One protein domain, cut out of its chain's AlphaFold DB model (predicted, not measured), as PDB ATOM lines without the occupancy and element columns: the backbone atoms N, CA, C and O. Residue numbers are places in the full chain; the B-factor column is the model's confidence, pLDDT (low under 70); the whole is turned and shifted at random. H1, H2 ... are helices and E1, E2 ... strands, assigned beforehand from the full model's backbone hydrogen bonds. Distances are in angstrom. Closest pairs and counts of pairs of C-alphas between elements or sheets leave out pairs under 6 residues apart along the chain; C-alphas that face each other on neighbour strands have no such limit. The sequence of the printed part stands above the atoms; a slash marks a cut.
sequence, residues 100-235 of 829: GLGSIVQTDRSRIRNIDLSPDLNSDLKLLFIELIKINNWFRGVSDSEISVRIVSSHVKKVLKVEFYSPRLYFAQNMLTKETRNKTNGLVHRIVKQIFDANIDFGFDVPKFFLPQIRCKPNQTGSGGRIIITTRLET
ATOM      1  N   GLY A 100     -20.648  36.653 -15.928       78.38
ATOM      2  CA  GLY A 100     -20.462  36.818 -17.374       78.38
ATOM      3  C   GLY A 100     -20.876  38.197 -17.887       78.38
ATOM      4  O   GLY A 100     -21.611  38.937 -17.229       78.38
ATOM      5  N   LEU A 101     -20.396  38.564 -19.078       80.25
ATOM      6  CA  LEU A 101     -20.790  39.813 -19.729       80.25
ATOM      7  C   LEU A 101     -22.225  39.722 -20.258       80.25
ATOM      8  O   LEU A 101     -22.522  38.905 -21.123       80.25
ATOM      9  N   GLY A 102     -23.085  40.615 -19.774       78.25
ATOM     10  CA  GLY A 102     -24.462  40.758 -20.231       78.25
ATOM     11  C   GLY A 102     -24.649  41.895 -21.241       78.25
ATOM     12  O   GLY A 102     -23.717  42.390 -21.885       78.25
ATOM     13  N   SER A 103     -25.897  42.345 -21.361       80.75
ATOM     14  CA  SER A 103     -26.325  43.370 -22.326       80.75
ATOM     15  C   SER A 103     -25.628  44.733 -22.164       80.75
ATOM     16  O   SER A 103     -25.191  45.126 -21.079       80.75
ATOM     17  N   ILE A 104     -25.544  45.489 -23.266       82.44
ATOM     18  CA  ILE A 104     -24.900  46.810 -23.330       82.44
ATOM     19  C   ILE A 104     -25.941  47.878 -23.641       82.44
ATOM     20  O   ILE A 104     -26.731  47.727 -24.566       82.44
ATOM     21  N   VAL A 105     -25.871  48.989 -22.914       82.19
ATOM     22  CA  VAL A 105     -26.629  50.211 -23.181       82.19
ATOM     23  C   VAL A 105     -25.646  51.363 -23.369       82.19
ATOM     24  O   VAL A 105     -24.810  51.633 -22.501       82.19
ATOM     25  N   GLN A 106     -25.731  52.048 -24.506       71.56
ATOM     26  CA  GLN A 106     -24.900  53.209 -24.817       71.56
ATOM     27  C   GLN A 106     -25.699  54.499 -24.605       71.56
ATOM     28  O   GLN A 106     -26.870  54.578 -24.958       71.56
ATOM     29  N   THR A 107     -25.070  55.493 -23.979       68.69
ATOM     30  CA  THR A 107     -25.621  56.841 -23.755       68.69
ATOM     31  C   THR A 107     -24.615  57.875 -24.252       68.69
ATOM     32  O   THR A 107     -23.425  57.561 -24.319       68.69
ATOM     33  N   ASP A 108     -25.041  59.119 -24.485       52.59
ATOM     34  CA  ASP A 108     -24.191  60.213 -24.997       52.59
ATOM     35  C   ASP A 108     -22.913  60.477 -24.177       52.59
ATOM     36  O   ASP A 108     -21.980  61.112 -24.655       52.59
ATOM     37  N   ARG A 109     -22.866  60.034 -22.912       51.66
ATOM     38  CA  ARG A 109     -21.772  60.324 -21.964       51.66
ATOM     39  C   ARG A 109     -21.143  59.082 -21.325       51.66
ATOM     40  O   ARG A 109     -20.199  59.215 -20.543       51.66
ATOM     41  N   SER A 110     -21.688  57.887 -21.568       70.88
ATOM     42  CA  SER A 110     -21.221  56.653 -20.921       70.88
ATOM     43  C   SER A 110     -21.692  55.375 -21.616       70.88
ATOM     44  O   SER A 110     -22.792  55.316 -22.168       70.88
ATOM     45  N   ARG A 111     -20.883  54.319 -21.520       76.12
ATOM     46  CA  ARG A 111     -21.235  52.951 -21.923       76.12
ATOM     47  C   ARG A 111     -21.519  52.128 -20.671       76.12
ATOM     48  O   ARG A 111     -20.644  51.996 -19.815       76.12
ATOM     49  N   ILE A 112     -22.733  51.597 -20.550       84.25
ATOM     50  CA  ILE A 112     -23.172  50.786 -19.412       84.25
ATOM     51  C   ILE A 112     -23.276  49.335 -19.879       84.25
ATOM     52  O   ILE A 112     -24.072  49.033 -20.762       84.25
ATOM     53  N   ARG A 113     -22.487  48.434 -19.297       83.38
ATOM     54  CA  ARG A 113     -22.559  46.990 -19.566       83.38
ATOM     55  C   ARG A 113     -23.067  46.270 -18.320       83.38
ATOM     56  O   ARG A 113     -22.533  46.492 -17.235       83.38
ATOM     57  N   ASN A 114     -24.114  45.462 -18.457       85.25
ATOM     58  CA  ASN A 114     -24.613  44.611 -17.378       85.25
ATOM     59  C   ASN A 114     -23.689  43.398 -17.201       85.25
ATOM     60  O   ASN A 114     -23.058  42.960 -18.162       85.25
ATOM     61  N   ILE A 115     -23.595  42.889 -15.976       84.56
ATOM     62  CA  ILE A 115     -22.893  41.647 -15.646       84.56
ATOM     63  C   ILE A 115     -23.940  40.659 -15.148       84.56
ATOM     64  O   ILE A 115     -24.636  40.937 -14.166       84.56
ATOM     65  N   ASP A 116     -24.046  39.535 -15.844       83.31
ATOM     66  CA  ASP A 116     -24.993  38.475 -15.527       83.31
ATOM     67  C   ASP A 116     -24.360  37.539 -14.492       83.31
ATOM     68  O   ASP A 116     -23.208  37.124 -14.620       83.31
ATOM     69  N   LEU A 117     -25.106  37.248 -13.425       84.38
ATOM     70  CA  LEU A 117     -24.643  36.443 -12.294       84.38
ATOM     71  C   LEU A 117     -25.339  35.081 -12.302       84.38
ATOM     72  O   LEU A 117     -26.566  35.014 -12.397       84.38
ATOM     73  N   SER A 118     -24.572  34.008 -12.116       83.81
ATOM     74  CA  SER A 118     -25.127  32.682 -11.819       83.81
ATOM     75  C   SER A 118     -25.985  32.690 -10.534       83.81
ATOM     76  O   SER A 118     -25.763  33.521  -9.643       83.81
ATOM     77  N   PRO A 119     -26.961  31.771 -10.387       80.50
ATOM     78  CA  PRO A 119     -27.808  31.689  -9.192       80.50
ATOM     79  C   PRO A 119     -27.028  31.505  -7.882       80.50
ATOM     80  O   PRO A 119     -27.406  32.083  -6.857       80.50
ATOM     81  N   ASP A 120     -25.934  30.740  -7.920       81.31
ATOM     82  CA  ASP A 120     -25.082  30.483  -6.758       81.31
ATOM     83  C   ASP A 120     -24.303  31.748  -6.361       81.31
ATOM     84  O   ASP A 120     -24.410  32.192  -5.218       81.31
ATOM     85  N   LEU A 121     -23.663  32.438  -7.319       82.62
ATOM     86  CA  LEU A 121     -22.978  33.711  -7.046       82.62
ATOM     87  C   LEU A 121     -23.951  34.783  -6.532       82.62
ATOM     88  O   LEU A 121     -23.644  35.529  -5.606       82.62
ATOM     89  N   ASN A 122     -25.158  34.856  -7.097       83.56
ATOM     90  CA  ASN A 122     -26.199  35.765  -6.623       83.56
ATOM     91  C   ASN A 122     -26.605  35.455  -5.166       83.56
ATOM     92  O   ASN A 122     -26.826  36.373  -4.375       83.56
ATOM     93  N   SER A 123     -26.663  34.178  -4.784       81.00
ATOM     94  CA  SER A 123     -26.962  33.759  -3.409       81.00
ATOM     95  C   SER A 123     -25.835  34.121  -2.436       81.00
ATOM     96  O   SER A 123     -26.109  34.695  -1.380       81.00
ATOM     97  N   ASP A 124     -24.580  33.902  -2.822       82.44
ATOM     98  CA  ASP A 124     -23.420  34.265  -2.003       82.44
ATOM     99  C   ASP A 124     -23.325  35.778  -1.786       82.44
ATOM    100  O   ASP A 124     -23.163  36.264  -0.662       82.44
ATOM    101  N   LEU A 125     -23.512  36.558  -2.854       83.56
ATOM    102  CA  LEU A 125     -23.519  38.013  -2.757       83.56
ATOM    103  C   LEU A 125     -24.679  38.501  -1.885       83.56
ATOM    104  O   LEU A 125     -24.493  39.437  -1.107       83.56
ATOM    105  N   LYS A 126     -25.859  37.864  -1.939       82.19
ATOM    106  CA  LYS A 126     -26.975  38.179  -1.027       82.19
ATOM    107  C   LYS A 126     -26.581  37.981   0.437       82.19
ATOM    108  O   LYS A 126     -26.947  38.828   1.251       82.19
ATOM    109  N   LEU A 127     -25.836  36.927   0.776       81.00
ATOM    110  CA  LEU A 127     -25.335  36.707   2.139       81.00
ATOM    111  C   LEU A 127     -24.377  37.822   2.572       81.00
ATOM    112  O   LEU A 127     -24.544  38.383   3.656       81.00
ATOM    113  N   LEU A 128     -23.452  38.228   1.699       83.62
ATOM    114  CA  LEU A 128     -22.548  39.348   1.978       83.62
ATOM    115  C   LEU A 128     -23.283  40.689   2.096       83.62
ATOM    116  O   LEU A 128     -22.941  41.511   2.944       83.62
ATOM    117  N   PHE A 129     -24.323  40.922   1.294       82.38
ATOM    118  CA  PHE A 129     -25.178  42.101   1.434       82.38
ATOM    119  C   PHE A 129     -25.985  42.076   2.732       82.38
ATOM    120  O   PHE A 129     -26.189  43.129   3.328       82.38
ATOM    121  N   ILE A 130     -26.416  40.905   3.209       78.31
ATOM    122  CA  ILE A 130     -27.041  40.764   4.530       78.31
ATOM    123  C   ILE A 130     -26.034  41.120   5.628       78.31
ATOM    124  O   ILE A 130     -26.377  41.858   6.548       78.31
ATOM    125  N   GLU A 131     -24.791  40.653   5.528       79.06
ATOM    126  CA  GLU A 131     -23.723  41.015   6.466       79.06
ATOM    127  C   GLU A 131     -23.425  42.524   6.429       79.06
ATOM    128  O   GLU A 131     -23.315  43.177   7.470       79.06
ATOM    129  N   LEU A 132     -23.412  43.114   5.231       79.75
ATOM    130  CA  LEU A 132     -23.261  44.551   5.028       79.75
ATOM    131  C   LEU A 132     -24.416  45.344   5.658       79.75
ATOM    132  O   LEU A 132     -24.178  46.349   6.327       79.75
ATOM    133  N   ILE A 133     -25.656  44.892   5.470       74.69
ATOM    134  CA  ILE A 133     -26.866  45.464   6.079       74.69
ATOM    135  C   ILE A 133     -26.745  45.429   7.607       74.69
ATOM    136  O   ILE A 133     -26.954  46.457   8.249       74.69
ATOM    137  N   LYS A 134     -26.316  44.294   8.176       72.00
ATOM    138  CA  LYS A 134     -26.102  44.131   9.622       72.00
ATOM    139  C   LYS A 134     -25.062  45.116  10.155       72.00
ATOM    140  O   LYS A 134     -25.353  45.875  11.072       72.00
ATOM    141  N   ILE A 135     -23.878  45.177   9.546       74.38
ATOM    142  CA  ILE A 135     -22.784  46.052  10.007       74.38
ATOM    143  C   ILE A 135     -23.165  47.532   9.932       74.38
ATOM    144  O   ILE A 135     -22.795  48.306  10.816       74.38
ATOM    145  N   ASN A 136     -23.934  47.927   8.915       66.88
ATOM    146  CA  ASN A 136     -24.379  49.309   8.746       66.88
ATOM    147  C   ASN A 136     -25.684  49.638   9.496       66.88
ATOM    148  O   ASN A 136     -26.171  50.764   9.380       66.88
ATOM    149  N   ASN A 137     -26.227  48.705  10.292       65.19
ATOM    150  CA  ASN A 137     -27.510  48.840  10.996       65.19
ATOM    151  C   ASN A 137     -28.673  49.224  10.062       65.19
ATOM    152  O   ASN A 137     -29.517  50.048  10.413       65.19
ATOM    153  N   TRP A 138     -28.693  48.696   8.841       68.44
ATOM    154  CA  TRP A 138     -29.854  48.833   7.968       68.44
ATOM    155  C   TRP A 138     -30.845  47.720   8.293       68.44
ATOM    156  O   TRP A 138     -30.447  46.596   8.586       68.44
ATOM    157  N   PHE A 139     -32.138  48.019   8.249       54.50
ATOM    158  CA  PHE A 139     -33.171  47.032   8.564       54.50
ATOM    159  C   PHE A 139     -33.710  46.442   7.277       54.50
ATOM    160  O   PHE A 139     -34.069  47.188   6.366       54.50
ATOM    161  N   ARG A 140     -33.795  45.114   7.196       51.38
ATOM    162  CA  ARG A 140     -34.335  44.402   6.037       51.38
ATOM    163  C   ARG A 140     -35.530  43.543   6.453       51.38
ATOM    164  O   ARG A 140     -35.402  42.708   7.338       51.38
ATOM    165  N   GLY A 141     -36.661  43.703   5.766       52.28
ATOM    166  CA  GLY A 141     -37.803  42.789   5.862       52.28
ATOM    167  C   GLY A 141     -37.633  41.527   5.001       52.28
ATOM    168  O   GLY A 141     -36.809  41.496   4.085       52.28
ATOM    169  N   VAL A 142     -38.442  40.496   5.271       45.16
ATOM    170  CA  VAL A 142     -38.399  39.145   4.652       45.16
ATOM    171  C   VAL A 142     -38.936  39.118   3.203       45.16
ATOM    172  O   VAL A 142     -39.722  38.259   2.835       45.16
ATOM    173  N   SER A 143     -38.580  40.094   2.367       54.78
ATOM    174  CA  SER A 143     -39.042  40.177   0.971       54.78
ATOM    175  C   SER A 143     -37.957  39.806  -0.044       54.78
ATOM    176  O   SER A 143     -36.755  39.918   0.246       54.78
ATOM    177  N   ASP A 144     -38.405  39.442  -1.250       63.59
ATOM    178  CA  ASP A 144     -37.569  39.163  -2.419       63.59
ATOM    179  C   ASP A 144     -36.599  40.314  -2.691       63.59
ATOM    180  O   ASP A 144     -36.990  41.475  -2.807       63.59
ATOM    181  N   SER A 145     -35.307  39.991  -2.746       75.06
ATOM    182  CA  SER A 145     -34.234  40.948  -3.022       75.06
ATOM    183  C   SER A 145     -33.555  40.627  -4.342       75.06
ATOM    184  O   SER A 145     -33.226  39.463  -4.597       75.06
ATOM    185  N   GLU A 146     -33.252  41.664  -5.113       82.62
ATOM    186  CA  GLU A 146     -32.594  41.563  -6.414       82.62
ATOM    187  C   GLU A 146     -31.206  42.203  -6.363       82.62
ATOM    188  O   GLU A 146     -31.018  43.257  -5.753       82.62
ATOM    189  N   ILE A 147     -30.233  41.570  -7.019       84.62
ATOM    190  CA  ILE A 147     -28.893  42.124  -7.225       84.62
ATOM    191  C   ILE A 147     -28.738  42.415  -8.711       84.62
ATOM    192  O   ILE A 147     -29.010  41.556  -9.544       84.62
ATOM    193  N   SER A 148     -28.273  43.617  -9.037       87.88
ATOM    194  CA  SER A 148     -27.841  43.966 -10.387       87.88
ATOM    195  C   SER A 148     -26.418  44.507 -10.363       87.88
ATOM    196  O   SER A 148     -26.060  45.319  -9.507       87.88
ATOM    197  N   VAL A 149     -25.599  44.056 -11.307       86.94
ATOM    198  CA  VAL A 149     -24.195  44.449 -11.428       86.94
ATOM    199  C   VAL A 149     -23.992  45.103 -12.785       86.94
ATOM    200  O   VAL A 149     -24.431  44.580 -13.807       86.94
ATOM    201  N   ARG A 150     -23.363  46.282 -12.803       87.06
ATOM    202  CA  ARG A 150     -23.121  47.056 -14.025       87.06
ATOM    203  C   ARG A 150     -21.744  47.684 -14.021       87.06
ATOM    204  O   ARG A 150     -21.308  48.230 -13.012       87.06
ATOM    205  N   ILE A 151     -21.108  47.708 -15.179       83.06
ATOM    206  CA  ILE A 151     -19.872  48.441 -15.425       83.06
ATOM    207  C   ILE A 151     -20.219  49.683 -16.230       83.06
ATOM    208  O   ILE A 151     -20.726  49.598 -17.347       83.06
ATOM    209  N   VAL A 152     -19.965  50.847 -15.642       81.88
ATOM    210  CA  VAL A 152     -20.172  52.150 -16.270       81.88
ATOM    211  C   VAL A 152     -18.813  52.683 -16.696       81.88
ATOM    212  O   VAL A 152     -17.970  52.996 -15.856       81.88
ATOM    213  N   SER A 153     -18.603  52.776 -18.004       74.00
ATOM    214  CA  SER A 153     -17.384  53.320 -18.601       74.00
ATOM    215  C   SER A 153     -17.653  54.725 -19.136       74.00
ATOM    216  O   SER A 153     -18.576  54.920 -19.929       74.00
ATOM    217  N   SER A 154     -16.856  55.701 -18.706       67.38
ATOM    218  CA  SER A 154     -16.783  57.045 -19.289       67.38
ATOM    219  C   SER A 154     -15.337  57.399 -19.632       67.38
ATOM    220  O   SER A 154     -14.415  56.714 -19.191       67.38
ATOM    221  N   HIS A 155     -15.134  58.509 -20.343       56.09
ATOM    222  CA  HIS A 155     -13.817  58.985 -20.790       56.09
ATOM    223  C   HIS A 155     -12.790  59.242 -19.665       56.09
ATOM    224  O   HIS A 155     -11.615  59.419 -19.948       56.09
ATOM    225  N   VAL A 156     -13.211  59.307 -18.393       56.84
ATOM    226  CA  VAL A 156     -12.335  59.658 -17.251       56.84
ATOM    227  C   VAL A 156     -12.410  58.626 -16.115       56.84
ATOM    228  O   VAL A 156     -11.627  58.663 -15.158       56.84
ATOM    229  N   LYS A 157     -13.416  57.739 -16.137       68.25
ATOM    230  CA  LYS A 157     -13.698  56.802 -15.041       68.25
ATOM    231  C   LYS A 157     -14.364  55.533 -15.569       68.25
ATOM    232  O   LYS A 157     -15.443  55.594 -16.152       68.25
ATOM    233  N   LYS A 158     -13.788  54.380 -15.226       73.25
ATOM    234  CA  LYS A 158     -14.494  53.096 -15.191       73.25
ATOM    235  C   LYS A 158     -14.949  52.810 -13.766       73.25
ATOM    236  O   LYS A 158     -14.185  52.953 -12.809       73.25
ATOM    237  N   VAL A 159     -16.220  52.463 -13.618       82.38
ATOM    238  CA  VAL A 159     -16.854  52.265 -12.318       82.38
ATOM    239  C   VAL A 159     -17.682  50.992 -12.347       82.38
ATOM    240  O   VAL A 159     -18.601  50.876 -13.156       82.38
ATOM    241  N   LEU A 160     -17.394  50.064 -11.438       83.50
ATOM    242  CA  LEU A 160     -18.301  48.959 -11.148       83.50
ATOM    243  C   LEU A 160     -19.368  49.455 -10.172       83.50
ATOM    244  O   LEU A 160     -19.071  50.050  -9.130       83.50
ATOM    245  N   LYS A 161     -20.620  49.185 -10.517       87.44
ATOM    246  CA  LYS A 161     -21.795  49.505  -9.729       87.44
ATOM    247  C   LYS A 161     -22.551  48.221  -9.409       87.44
ATOM    248  O   LYS A 161     -23.083  47.581 -10.309       87.44
ATOM    249  N   VAL A 162     -22.615  47.876  -8.131       87.94
ATOM    250  CA  VAL A 162     -23.405  46.754  -7.620       87.94
ATOM    251  C   VAL A 162     -24.597  47.344  -6.880       87.94
ATOM    252  O   VAL A 162     -24.426  48.044  -5.881       87.94
ATOM    253  N   GLU A 163     -25.801  47.117  -7.390       87.88
ATOM    254  CA  GLU A 163     -27.042  47.539  -6.749       87.88
ATOM    255  C   GLU A 163     -27.750  46.335  -6.138       87.88
ATOM    256  O   GLU A 163     -28.143  45.414  -6.848       87.88
ATOM    257  N   PHE A 164     -27.962  46.382  -4.828       85.50
ATOM    258  CA  PHE A 164     -28.864  45.491  -4.116       85.50
ATOM    259  C   PHE A 164     -30.177  46.230  -3.867       85.50
ATOM    260  O   PHE A 164     -30.199  47.276  -3.209       85.50
ATOM    261  N   TYR A 165     -31.270  45.701  -4.398       83.31
ATOM    262  CA  TYR A 165     -32.617  46.203  -4.181       83.31
ATOM    263  C   TYR A 165     -33.358  45.313  -3.187       83.31
ATOM    264  O   TYR A 165     -33.375  44.089  -3.317       83.31
ATOM    265  N   SER A 166     -34.013  45.948  -2.216       77.69
ATOM    266  CA  SER A 166     -34.974  45.281  -1.345       77.69
ATOM    267  C   SER A 166     -36.245  46.135  -1.196       77.69
ATOM    268  O   SER A 166     -36.148  47.321  -0.854       77.69
ATOM    269  N   PRO A 167     -37.441  45.551  -1.404       66.31
ATOM    270  CA  PRO A 167     -38.739  46.200  -1.195       66.31
ATOM    271  C   PRO A 167     -38.998  46.646   0.248       66.31
ATOM    272  O   PRO A 167     -39.838  47.509   0.481       66.31
ATOM    273  N   ARG A 168     -38.287  46.072   1.226       68.56
ATOM    274  CA  ARG A 168     -38.370  46.422   2.650       68.56
ATOM    275  C   ARG A 168     -36.959  46.604   3.195       68.56
ATOM    276  O   ARG A 168     -36.366  45.668   3.723       68.56
ATOM    277  N   LEU A 169     -36.397  47.789   2.994       64.38
ATOM    278  CA  LEU A 169     -35.068  48.177   3.449       64.38
ATOM    279  C   LEU A 169     -35.137  49.585   4.033       64.38
ATOM    280  O   LEU A 169     -35.545  50.508   3.329       64.38
ATOM    281  N   TYR A 170     -34.723  49.734   5.287       63.75
ATOM    282  CA  TYR A 170     -34.733  50.997   6.019       63.75
ATOM    283  C   TYR A 170     -33.308  51.400   6.392       63.75
ATOM    284  O   TYR A 170     -32.522  50.589   6.886       63.75
ATOM    285  N   PHE A 171     -32.970  52.665   6.147       65.62
ATOM    286  CA  PHE A 171     -31.640  53.207   6.409       65.62
ATOM    287  C   PHE A 171     -31.631  53.968   7.735       65.62
ATOM    288  O   PHE A 171     -32.290  54.997   7.858       65.62
ATOM    289  N   ALA A 172     -30.857  53.495   8.712       56.84
ATOM    290  CA  ALA A 172     -30.604  54.240   9.941       56.84
ATOM    291  C   ALA A 172     -29.640  55.414   9.681       56.84
ATOM    292  O   ALA A 172     -28.618  55.247   9.010       56.84
ATOM    293  N   GLN A 173     -29.918  56.596  10.244       52.44
ATOM    294  CA  GLN A 173     -29.046  57.783  10.160       52.44
ATOM    295  C   GLN A 173     -27.867  57.730  11.155       52.44
ATOM    296  O   GLN A 173     -27.523  58.727  11.786       52.44
ATOM    297  N   ASN A 174     -27.223  56.572  11.305       53.03
ATOM    298  CA  ASN A 174     -26.146  56.402  12.280       53.03
ATOM    299  C   ASN A 174     -24.778  56.700  11.651       53.03
ATOM    300  O   ASN A 174     -24.440  56.184  10.583       53.03
ATOM    301  N   MET A 175     -23.952  57.505  12.330       50.16
ATOM    302  CA  MET A 175     -22.547  57.657  11.944       50.16
ATOM    303  C   MET A 175     -21.789  56.358  12.240       50.16
ATOM    304  O   MET A 175     -21.683  55.935  13.388       50.16
ATOM    305  N   LEU A 176     -21.244  55.723  11.201       55.00
ATOM    306  CA  LEU A 176     -20.429  54.513  11.344       55.00
ATOM    307  C   LEU A 176     -19.129  54.830  12.099       55.00
ATOM    308  O   LEU A 176     -18.410  55.762  11.721       55.00
ATOM    309  N   THR A 177     -18.796  54.024  13.113       69.06
ATOM    310  CA  THR A 177     -17.494  54.094  13.797       69.06
ATOM    311  C   THR A 177     -16.357  53.771  12.823       69.06
ATOM    312  O   THR A 177     -16.581  53.168  11.771       69.06
ATOM    313  N   LYS A 178     -15.114  54.144  13.154       71.31
ATOM    314  CA  LYS A 178     -13.940  53.847  12.309       71.31
ATOM    315  C   LYS A 178     -13.775  52.341  12.070       71.31
ATOM    316  O   LYS A 178     -13.526  51.928  10.943       71.31
ATOM    317  N   GLU A 179     -13.979  51.525  13.100       73.56
ATOM    318  CA  GLU A 179     -13.907  50.065  13.005       73.56
ATOM    319  C   GLU A 179     -15.044  49.484  12.153       73.56
ATOM    320  O   GLU A 179     -14.794  48.691  11.249       73.56
ATOM    321  N   THR A 180     -16.287  49.932  12.367       69.12
ATOM    322  CA  THR A 180     -17.432  49.519  11.540       69.12
ATOM    323  C   THR A 180     -17.232  49.947  10.086       69.12
ATOM    324  O   THR A 180     -17.491  49.167   9.180       69.12
ATOM    325  N   ARG A 181     -16.681  51.142   9.843       72.62
ATOM    326  CA  ARG A 181     -16.312  51.608   8.502       72.62
ATOM    327  C   ARG A 181     -15.240  50.717   7.870       72.62
ATOM    328  O   ARG A 181     -15.362  50.402   6.694       72.62
ATOM    329  N   ASN A 182     -14.240  50.269   8.630       75.94
ATOM    330  CA  ASN A 182     -13.220  49.339   8.140       75.94
ATOM    331  C   ASN A 182     -13.805  47.956   7.813       75.94
ATOM    332  O   ASN A 182     -13.519  47.432   6.741       75.94
ATOM    333  N   LYS A 183     -14.666  47.399   8.677       77.25
ATOM    334  CA  LYS A 183     -15.376  46.127   8.425       77.25
ATOM    335  C   LYS A 183     -16.291  46.229   7.202       77.25
ATOM    336  O   LYS A 183     -16.227  45.384   6.315       77.25
ATOM    337  N   THR A 184     -17.063  47.313   7.108       77.31
ATOM    338  CA  THR A 184     -17.873  47.662   5.934       77.31
ATOM    339  C   THR A 184     -17.008  47.714   4.677       77.31
ATOM    340  O   THR A 184     -17.318  47.044   3.700       77.31
ATOM    341  N   ASN A 185     -15.893  48.448   4.697       75.19
ATOM    342  CA  ASN A 185     -14.986  48.540   3.553       75.19
ATOM    343  C   ASN A 185     -14.396  47.173   3.171       75.19
ATOM    344  O   ASN A 185     -14.317  46.870   1.983       75.19
ATOM    345  N   GLY A 186     -14.029  46.343   4.153       80.75
ATOM    346  CA  GLY A 186     -13.527  44.985   3.937       80.75
ATOM    347  C   GLY A 186     -14.559  44.069   3.276       80.75
ATOM    348  O   GLY A 186     -14.233  43.367   2.322       80.75
ATOM    349  N   LEU A 187     -15.821  44.127   3.707       81.44
ATOM    350  CA  LEU A 187     -16.901  43.365   3.075       81.44
ATOM    351  C   LEU A 187     -17.246  43.862   1.689       81.44
ATOM    352  O   LEU A 187     -17.484  43.062   0.795       81.44
ATOM    353  N   VAL A 188     -17.258  45.172   1.483       81.12
ATOM    354  CA  VAL A 188     -17.535  45.730   0.161       81.12
ATOM    355  C   VAL A 188     -16.410  45.366  -0.801       81.12
ATOM    356  O   VAL A 188     -16.674  45.032  -1.952       81.12
ATOM    357  N   HIS A 189     -15.163  45.362  -0.324       80.62
ATOM    358  CA  HIS A 189     -14.036  44.840  -1.081       80.62
ATOM    359  C   HIS A 189     -14.212  43.347  -1.391       80.62
ATOM    360  O   HIS A 189     -14.011  42.958  -2.533       80.62
ATOM    361  N   ARG A 190     -14.670  42.533  -0.429       82.31
ATOM    362  CA  ARG A 190     -14.979  41.107  -0.643       82.31
ATOM    363  C   ARG A 190     -16.096  40.894  -1.673       82.31
ATOM    364  O   ARG A 190     -15.921  40.072  -2.556       82.31
ATOM    365  N   ILE A 191     -17.186  41.667  -1.610       84.31
ATOM    366  CA  ILE A 191     -18.292  41.647  -2.589       84.31
ATOM    367  C   ILE A 191     -17.762  41.927  -3.995       84.31
ATOM    368  O   ILE A 191     -18.067  41.198  -4.933       84.31
ATOM    369  N   VAL A 192     -16.962  42.988  -4.145       82.50
ATOM    370  CA  VAL A 192     -16.360  43.352  -5.435       82.50
ATOM    371  C   VAL A 192     -15.414  42.251  -5.908       82.50
ATOM    372  O   VAL A 192     -15.532  41.810  -7.045       82.50
ATOM    373  N   LYS A 193     -14.516  41.784  -5.036       81.25
ATOM    374  CA  LYS A 193     -13.533  40.750  -5.354       81.25
ATOM    375  C   LYS A 193     -14.208  39.447  -5.788       81.25
ATOM    376  O   LYS A 193     -13.852  38.924  -6.827       81.25
ATOM    377  N   GLN A 194     -15.249  38.993  -5.093       84.44
ATOM    378  CA  GLN A 194     -15.954  37.751  -5.426       84.44
ATOM    379  C   GLN A 194     -16.658  37.801  -6.793       84.44
ATOM    380  O   GLN A 194     -16.757  36.779  -7.458       84.44
ATOM    381  N   ILE A 195     -17.108  38.978  -7.246       83.38
ATOM    382  CA  ILE A 195     -17.646  39.151  -8.609       83.38
ATOM    383  C   ILE A 195     -16.540  39.003  -9.662       83.38
ATOM    384  O   ILE A 195     -16.780  38.423 -10.715       83.38
ATOM    385  N   PHE A 196     -15.348  39.547  -9.396       77.62
ATOM    386  CA  PHE A 196     -14.214  39.487 -10.321       77.62
ATOM    387  C   PHE A 196     -13.490  38.134 -10.298       77.62
ATOM    388  O   PHE A 196     -13.068  37.680 -11.353       77.62
ATOM    389  N   ASP A 197     -13.392  37.471  -9.147       78.50
ATOM    390  CA  ASP A 197     -12.797  36.133  -9.014       78.50
ATOM    391  C   ASP A 197     -13.686  35.056  -9.670       78.50
ATOM    392  O   ASP A 197     -13.187  34.045 -10.150       78.50
ATOM    393  N   ALA A 198     -15.006  35.281  -9.718       77.62
ATOM    394  CA  ALA A 198     -15.979  34.415 -10.395       77.62
ATOM    395  C   ALA A 198     -16.088  34.676 -11.912       77.62
ATOM    396  O   ALA A 198     -16.982  34.146 -12.577       77.62
ATOM    397  N   ASN A 199     -15.246  35.550 -12.462       72.19
ATOM    398  CA  ASN A 199     -15.311  35.958 -13.857       72.19
ATOM    399  C   ASN A 199     -14.758  34.878 -14.796       72.19
ATOM    400  O   ASN A 199     -13.685  34.335 -14.550       72.19
ATOM    401  N   ILE A 200     -15.453  34.639 -15.910       56.78
ATOM    402  CA  ILE A 200     -14.936  33.801 -17.001       56.78
ATOM    403  C   ILE A 200     -14.088  34.621 -17.991       56.78
ATOM    404  O   ILE A 200     -13.068  34.117 -18.437       56.78
ATOM    405  N   ASP A 201     -14.471  35.873 -18.295       63.28
ATOM    406  CA  ASP A 201     -13.665  36.924 -18.951       63.28
ATOM    407  C   ASP A 201     -14.498  38.230 -19.062       63.28
ATOM    408  O   ASP A 201     -15.611  38.236 -19.595       63.28
ATOM    409  N   PHE A 202     -13.972  39.368 -18.585       62.69
ATOM    410  CA  PHE A 202     -14.635  40.686 -18.683       62.69
ATOM    411  C   PHE A 202     -14.029  41.570 -19.789       62.69
ATOM    412  O   PHE A 202     -14.565  42.650 -20.072       62.69
ATOM    413  N   GLY A 203     -12.948  41.115 -20.433       54.56
ATOM    414  CA  GLY A 203     -12.246  41.791 -21.522       54.56
ATOM    415  C   GLY A 203     -11.348  42.956 -21.091       54.56
ATOM    416  O   GLY A 203     -11.136  43.872 -21.886       54.56
ATOM    417  N   PHE A 204     -10.901  43.003 -19.829       58.97
ATOM    418  CA  PHE A 204      -9.900  43.957 -19.326       58.97
ATOM    419  C   PHE A 204      -9.370  43.546 -17.945       58.97
ATOM    420  O   PHE A 204     -10.134  43.078 -17.100       58.97
ATOM    421  N   ASP A 205      -8.095  43.843 -17.687       58.47
ATOM    422  CA  ASP A 205      -7.472  43.625 -16.382       58.47
ATOM    423  C   ASP A 205      -7.766  44.775 -15.417       58.47
ATOM    424  O   ASP A 205      -7.742  45.959 -15.780       58.47
ATOM    425  N   VAL A 206      -8.042  44.427 -14.158       60.22
ATOM    426  CA  VAL A 206      -8.201  45.393 -13.068       60.22
ATOM    427  C   VAL A 206      -7.009  45.268 -12.119       60.22
ATOM    428  O   VAL A 206      -7.073  44.480 -11.176       60.22
ATOM    429  N   PRO A 207      -5.928  46.044 -12.322       53.94
ATOM    430  CA  PRO A 207      -4.749  46.000 -11.456       53.94
ATOM    431  C   PRO A 207      -5.061  46.412 -10.013       53.94
ATOM    432  O   PRO A 207      -4.425  45.937  -9.072       53.94
ATOM    433  N   LYS A 208      -6.045  47.302  -9.813       64.38
ATOM    434  CA  LYS A 208      -6.384  47.804  -8.481       64.38
ATOM    435  C   LYS A 208      -7.841  48.228  -8.344       64.38
ATOM    436  O   LYS A 208      -8.396  48.978  -9.152       64.38
ATOM    437  N   PHE A 209      -8.446  47.812  -7.233       63.50
ATOM    438  CA  PHE A 209      -9.745  48.304  -6.784       63.50
ATOM    439  C   PHE A 209      -9.549  49.469  -5.819       63.50
ATOM    440  O   PHE A 209      -8.871  49.341  -4.797       63.50
ATOM    441  N   PHE A 210     -10.174  50.610  -6.108       64.94
ATOM    442  CA  PHE A 210     -10.233  51.695  -5.135       64.94
ATOM    443  C   PHE A 210     -11.218  51.373  -4.015       64.94
ATOM    444  O   PHE A 210     -12.106  50.532  -4.161       64.94
ATOM    445  N   LEU A 211     -11.081  52.095  -2.900       67.44
ATOM    446  CA  LEU A 211     -12.031  52.021  -1.798       67.44
ATOM    447  C   LEU A 211     -13.456  52.282  -2.322       67.44
ATOM    448  O   LEU A 211     -13.741  53.373  -2.832       67.44
ATOM    449  N   PRO A 212     -14.346  51.286  -2.229       70.56
ATOM    450  CA  PRO A 212     -15.680  51.373  -2.789       70.56
ATOM    451  C   PRO A 212     -16.541  52.366  -1.996       70.56
ATOM    452  O   PRO A 212     -16.540  52.384  -0.767       70.56
ATOM    453  N   GLN A 213     -17.309  53.196  -2.702       77.06
ATOM    454  CA  GLN A 213     -18.296  54.092  -2.106       77.06
ATOM    455  C   GLN A 213     -19.643  53.390  -2.007       77.06
ATOM    456  O   GLN A 213     -20.158  52.891  -3.005       77.06
ATOM    457  N   ILE A 214     -20.266  53.432  -0.837       77.62
ATOM    458  CA  ILE A 214     -21.616  52.904  -0.647       77.62
ATOM    459  C   ILE A 214     -22.590  54.070  -0.588       77.62
ATOM    460  O   ILE A 214     -22.373  55.043   0.135       77.62
ATOM    461  N   ARG A 215     -23.665  53.988  -1.364       79.94
ATOM    462  CA  ARG A 215     -24.772  54.939  -1.337       79.94
ATOM    463  C   ARG A 215     -26.064  54.204  -1.077       79.94
ATOM    464  O   ARG A 215     -26.340  53.182  -1.691       79.94
ATOM    465  N   CYS A 216     -26.882  54.795  -0.232       75.06
ATOM    466  CA  CYS A 216     -28.172  54.256   0.141       75.06
ATOM    467  C   CYS A 216     -29.258  55.192  -0.355       75.06
ATOM    468  O   CYS A 216     -29.177  56.401  -0.133       75.06
ATOM    469  N   LYS A 217     -30.240  54.650  -1.071       76.38
ATOM    470  CA  LYS A 217     -31.364  55.430  -1.589       76.38
ATOM    471  C   LYS A 217     -32.685  54.796  -1.164       76.38
ATOM    472  O   LYS A 217     -32.952  53.678  -1.606       76.38
ATOM    473  N   PRO A 218     -33.501  55.468  -0.335       69.69
ATOM    474  CA  PRO A 218     -34.864  55.020  -0.067       69.69
ATOM    475  C   PRO A 218     -35.724  55.160  -1.327       69.69
ATOM    476  O   PRO A 218     -35.464  56.017  -2.177       69.69
ATOM    477  N   ASN A 219     -36.737  54.307  -1.466       67.50
ATOM    478  CA  ASN A 219     -37.759  54.473  -2.497       67.50
ATOM    479  C   ASN A 219     -38.635  55.701  -2.191       67.50
ATOM    480  O   ASN A 219     -38.799  56.088  -1.036       67.50
ATOM    481  N   GLN A 220     -39.253  56.277  -3.227       56.19
ATOM    482  CA  GLN A 220     -40.151  57.437  -3.100       56.19
ATOM    483  C   GLN A 220     -41.371  57.176  -2.196       56.19
ATOM    484  O   GLN A 220     -41.946  58.114  -1.663       56.19
ATOM    485  N   THR A 221     -41.744  55.910  -1.997       52.16
ATOM    486  CA  THR A 221     -42.888  55.474  -1.182       52.16
ATOM    487  C   THR A 221     -42.537  55.188   0.284       52.16
ATOM    488  O   THR A 221     -43.385  54.681   1.011       52.16
ATOM    489  N   GLY A 222     -41.289  55.412   0.721       52.62
ATOM    490  CA  GLY A 222     -40.839  55.135   2.099       52.62
ATOM    491  C   GLY A 222     -40.730  53.645   2.475       52.62
ATOM    492  O   GLY A 222     -40.158  53.312   3.507       52.62
ATOM    493  N   SER A 223     -41.216  52.741   1.620       54.53
ATOM    494  CA  SER A 223     -41.085  51.285   1.736       54.53
ATOM    495  C   SER A 223     -40.027  50.771   0.753       54.53
ATOM    496  O   SER A 223     -40.196  50.809  -0.472       54.53
ATOM    497  N   GLY A 224     -38.890  50.323   1.287       66.25
ATOM    498  CA  GLY A 224     -37.809  49.751   0.485       66.25
ATOM    499  C   GLY A 224     -36.706  50.727   0.103       66.25
ATOM    500  O   GLY A 224     -36.812  51.945   0.257       66.25
ATOM    501  N   GLY A 225     -35.627  50.174  -0.437       76.50
ATOM    502  CA  GLY A 225     -34.452  50.953  -0.783       76.50
ATOM    503  C   GLY A 225     -33.437  50.182  -1.610       76.50
ATOM    504  O   GLY A 225     -33.520  48.966  -1.790       76.50
ATOM    505  N   ARG A 226     -32.463  50.928  -2.130       84.00
ATOM    506  CA  ARG A 226     -31.329  50.410  -2.895       84.00
ATOM    507  C   ARG A 226     -30.033  50.694  -2.155       84.00
ATOM    508  O   ARG A 226     -29.778  51.844  -1.788       84.00
ATOM    509  N   ILE A 227     -29.213  49.664  -1.989       82.81
ATOM    510  CA  ILE A 227     -27.808  49.789  -1.599       82.81
ATOM    511  C   ILE A 227     -27.010  49.771  -2.888       82.81
ATOM    512  O   ILE A 227     -27.088  48.826  -3.664       82.81
ATOM    513  N   ILE A 228     -26.264  50.835  -3.127       85.50
ATOM    514  CA  ILE A 228     -25.483  51.031  -4.335       85.50
ATOM    515  C   ILE A 228     -24.021  51.078  -3.923       85.50
ATOM    516  O   ILE A 228     -23.547  52.088  -3.404       85.50
ATOM    517  N   ILE A 229     -23.296  49.998  -4.179       84.00
ATOM    518  CA  ILE A 229     -21.842  49.967  -4.076       84.00
ATOM    519  C   ILE A 229     -21.279  50.464  -5.400       84.00
ATOM    520  O   ILE A 229     -21.649  49.992  -6.470       84.00
ATOM    521  N   THR A 230     -20.398  51.450  -5.328       82.31
ATOM    522  CA  THR A 230     -19.759  52.096  -6.469       82.31
ATOM    523  C   THR A 230     -18.258  52.052  -6.248       82.31
ATOM    524  O   THR A 230     -17.742  52.797  -5.418       82.31
ATOM    525  N   THR A 231     -17.545  51.199  -6.973       80.94
ATOM    526  CA  THR A 231     -16.082  51.166  -6.916       80.94
ATOM    527  C   THR A 231     -15.483  51.698  -8.202       80.94
ATOM    528  O   THR A 231     -15.927  51.354  -9.298       80.94
ATOM    529  N   ARG A 232     -14.485  52.575  -8.072       77.19
ATOM    530  CA  ARG A 232     -13.679  52.975  -9.222       77.19
ATOM    531  C   ARG A 232     -12.734  51.822  -9.518       77.19
ATOM    532  O   ARG A 232     -12.079  51.312  -8.611       77.19
ATOM    533  N   LEU A 233     -12.681  51.438 -10.778       70.94
ATOM    534  CA  LEU A 233     -11.710  50.478 -11.265       70.94
ATOM    535  C   LEU A 233     -10.512  51.295 -11.741       70.94
ATOM    536  O   LEU A 233     -10.693  52.216 -12.543       70.94
ATOM    537  N   GLU A 234      -9.326  51.036 -11.191       63.16
ATOM    538  CA  GLU A 234      -8.095  51.515 -11.815       63.16
ATOM    539  C   GLU A 234      -7.877  50.625 -13.025       63.16
ATOM    540  O   GLU A 234      -7.624  49.434 -12.893       63.16
ATOM    541  N   THR A 235      -8.100  51.188 -14.202       59.62
ATOM    542  CA  THR A 235      -7.589  50.614 -15.438       59.62
ATOM    543  C   THR A 235      -6.231  51.240 -15.712       59.62
ATOM    544  O   THR A 235      -5.937  52.320 -15.197       59.62
TER     545      THR A 235
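Overview. This is residues 100 to 235 of the 829 residues of an uncharacterized protein of Candida tropicalis (strain ATCC MYA-3404 / T1) (UniProt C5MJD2). One twisted antiparallel sheet of six strands is covered on one face by two long helices, H1 and H2, which lie side by side, run opposite ways and cross the strands. The opposite face bears no named helix, and the hairpin of E1 and E2 makes the end of the sheet farthest from the mean of the C-alphas. The printed part has 136 residues with six named strands and two named helices, in the order E1 E2 H1 E3 E4 H2 E5 E6 along the chain, while the sheet runs E1, E2, E3, E4, E6, E5. The class is mixed, helices and strands, in two layers, that is, helices on one face of a sheet. The whole is compact and rounded, with a radius of gyration of the C-alphas of 15.0 A and spans of 37 by 32 by 31 A.

Along the chain. Strand E1, residues 100 to 107, begins with C-alpha 100 at (-20.462, 36.818, -17.374) and is 21.6 A long from first to last C-alpha. After a tight link, strand E2, residues 110 to 117, is 22.2 A long. Helix H1, residues 119 to 135, follows a tight link and is 24.5 A long. Strand E3, residues 146 to 154, is 25.6 A long, and strand E4, residues 157 to 166, is 27.8 A long. Helix H2, residues 178 to 197, the longest helix by residues, begins with C-alpha 178 at (-13.940, 53.847, 12.309) and is 27.7 A long. Strand E5, residues 213 to 218, is 16.7 A long. Strand E6, residues 225 to 234, is 28.6 A long and ends with C-alpha 234 at (-8.095, 51.515, -11.815).

Arrangement. In the sheet, E1 and E5 are the edge strands. The hairpin E1 and E2 has N 102 and O 114 within hydrogen-bond range at 2.8 A. E2 and E3 are antiparallel at 148 degrees, with N 113 and O 151 at 2.9 A. In the hairpin E3 and E4, N 150 and O 161 are 2.8 A apart. E4 and E6 are antiparallel at 159 degrees, with N 162 and O 229 at 2.9 A. In the hairpin E5 and E6, N 215 and O 228 are 2.8 A apart. E4, H2 and E5 form a split strand-helix-strand unit, two strands running the same way with E6 between them in the sheet, and its crossover is right-handed. H1 is on the sheet at a height of 9.4 A and lies over E3; on the local plane it stands at 86 degrees to E3, across the strands. Its closest C-alphas to E3 are those of Asn 122 and Ile 147, 6.9 A apart. H2 is on the same face at a height of 10.3 A, over E4 and E5 and, only just, over E6, on which 3 of its C-alphas fall. On the local plane H2 stands at 77 degrees to E4, across the strands, and the closest C-alphas of H2 and E6 are those of Val 188 and Ile 229, 7.4 A apart. H1 and H2 touch, with the C-alphas of Leu 132 and Thr 184 closest at 6.3 A, at a shallow tilt of 7 degrees, opposite ways. In H1 and H2 every O i to N i+4 pair is within hydrogen-bond range. E1 and E6 are among the pairs that are apart.

Size, cuts and confidence. The two C-alphas farthest apart are those of Asp 108 and Glu 179, at 40.7 A. The printed part has no cut. The links from E4 to H2, 11 residues, and from H2 to E5, 15 residues, are long; in the second, residues 208 to 209 pair antiparallel with residues 233 to 234 of E6. The mean pLDDT of the printed part is 73.0, and 49 residues are under 70, among them residues 136 to 144, 167 to 177, 200 to 211 and 218 to 224.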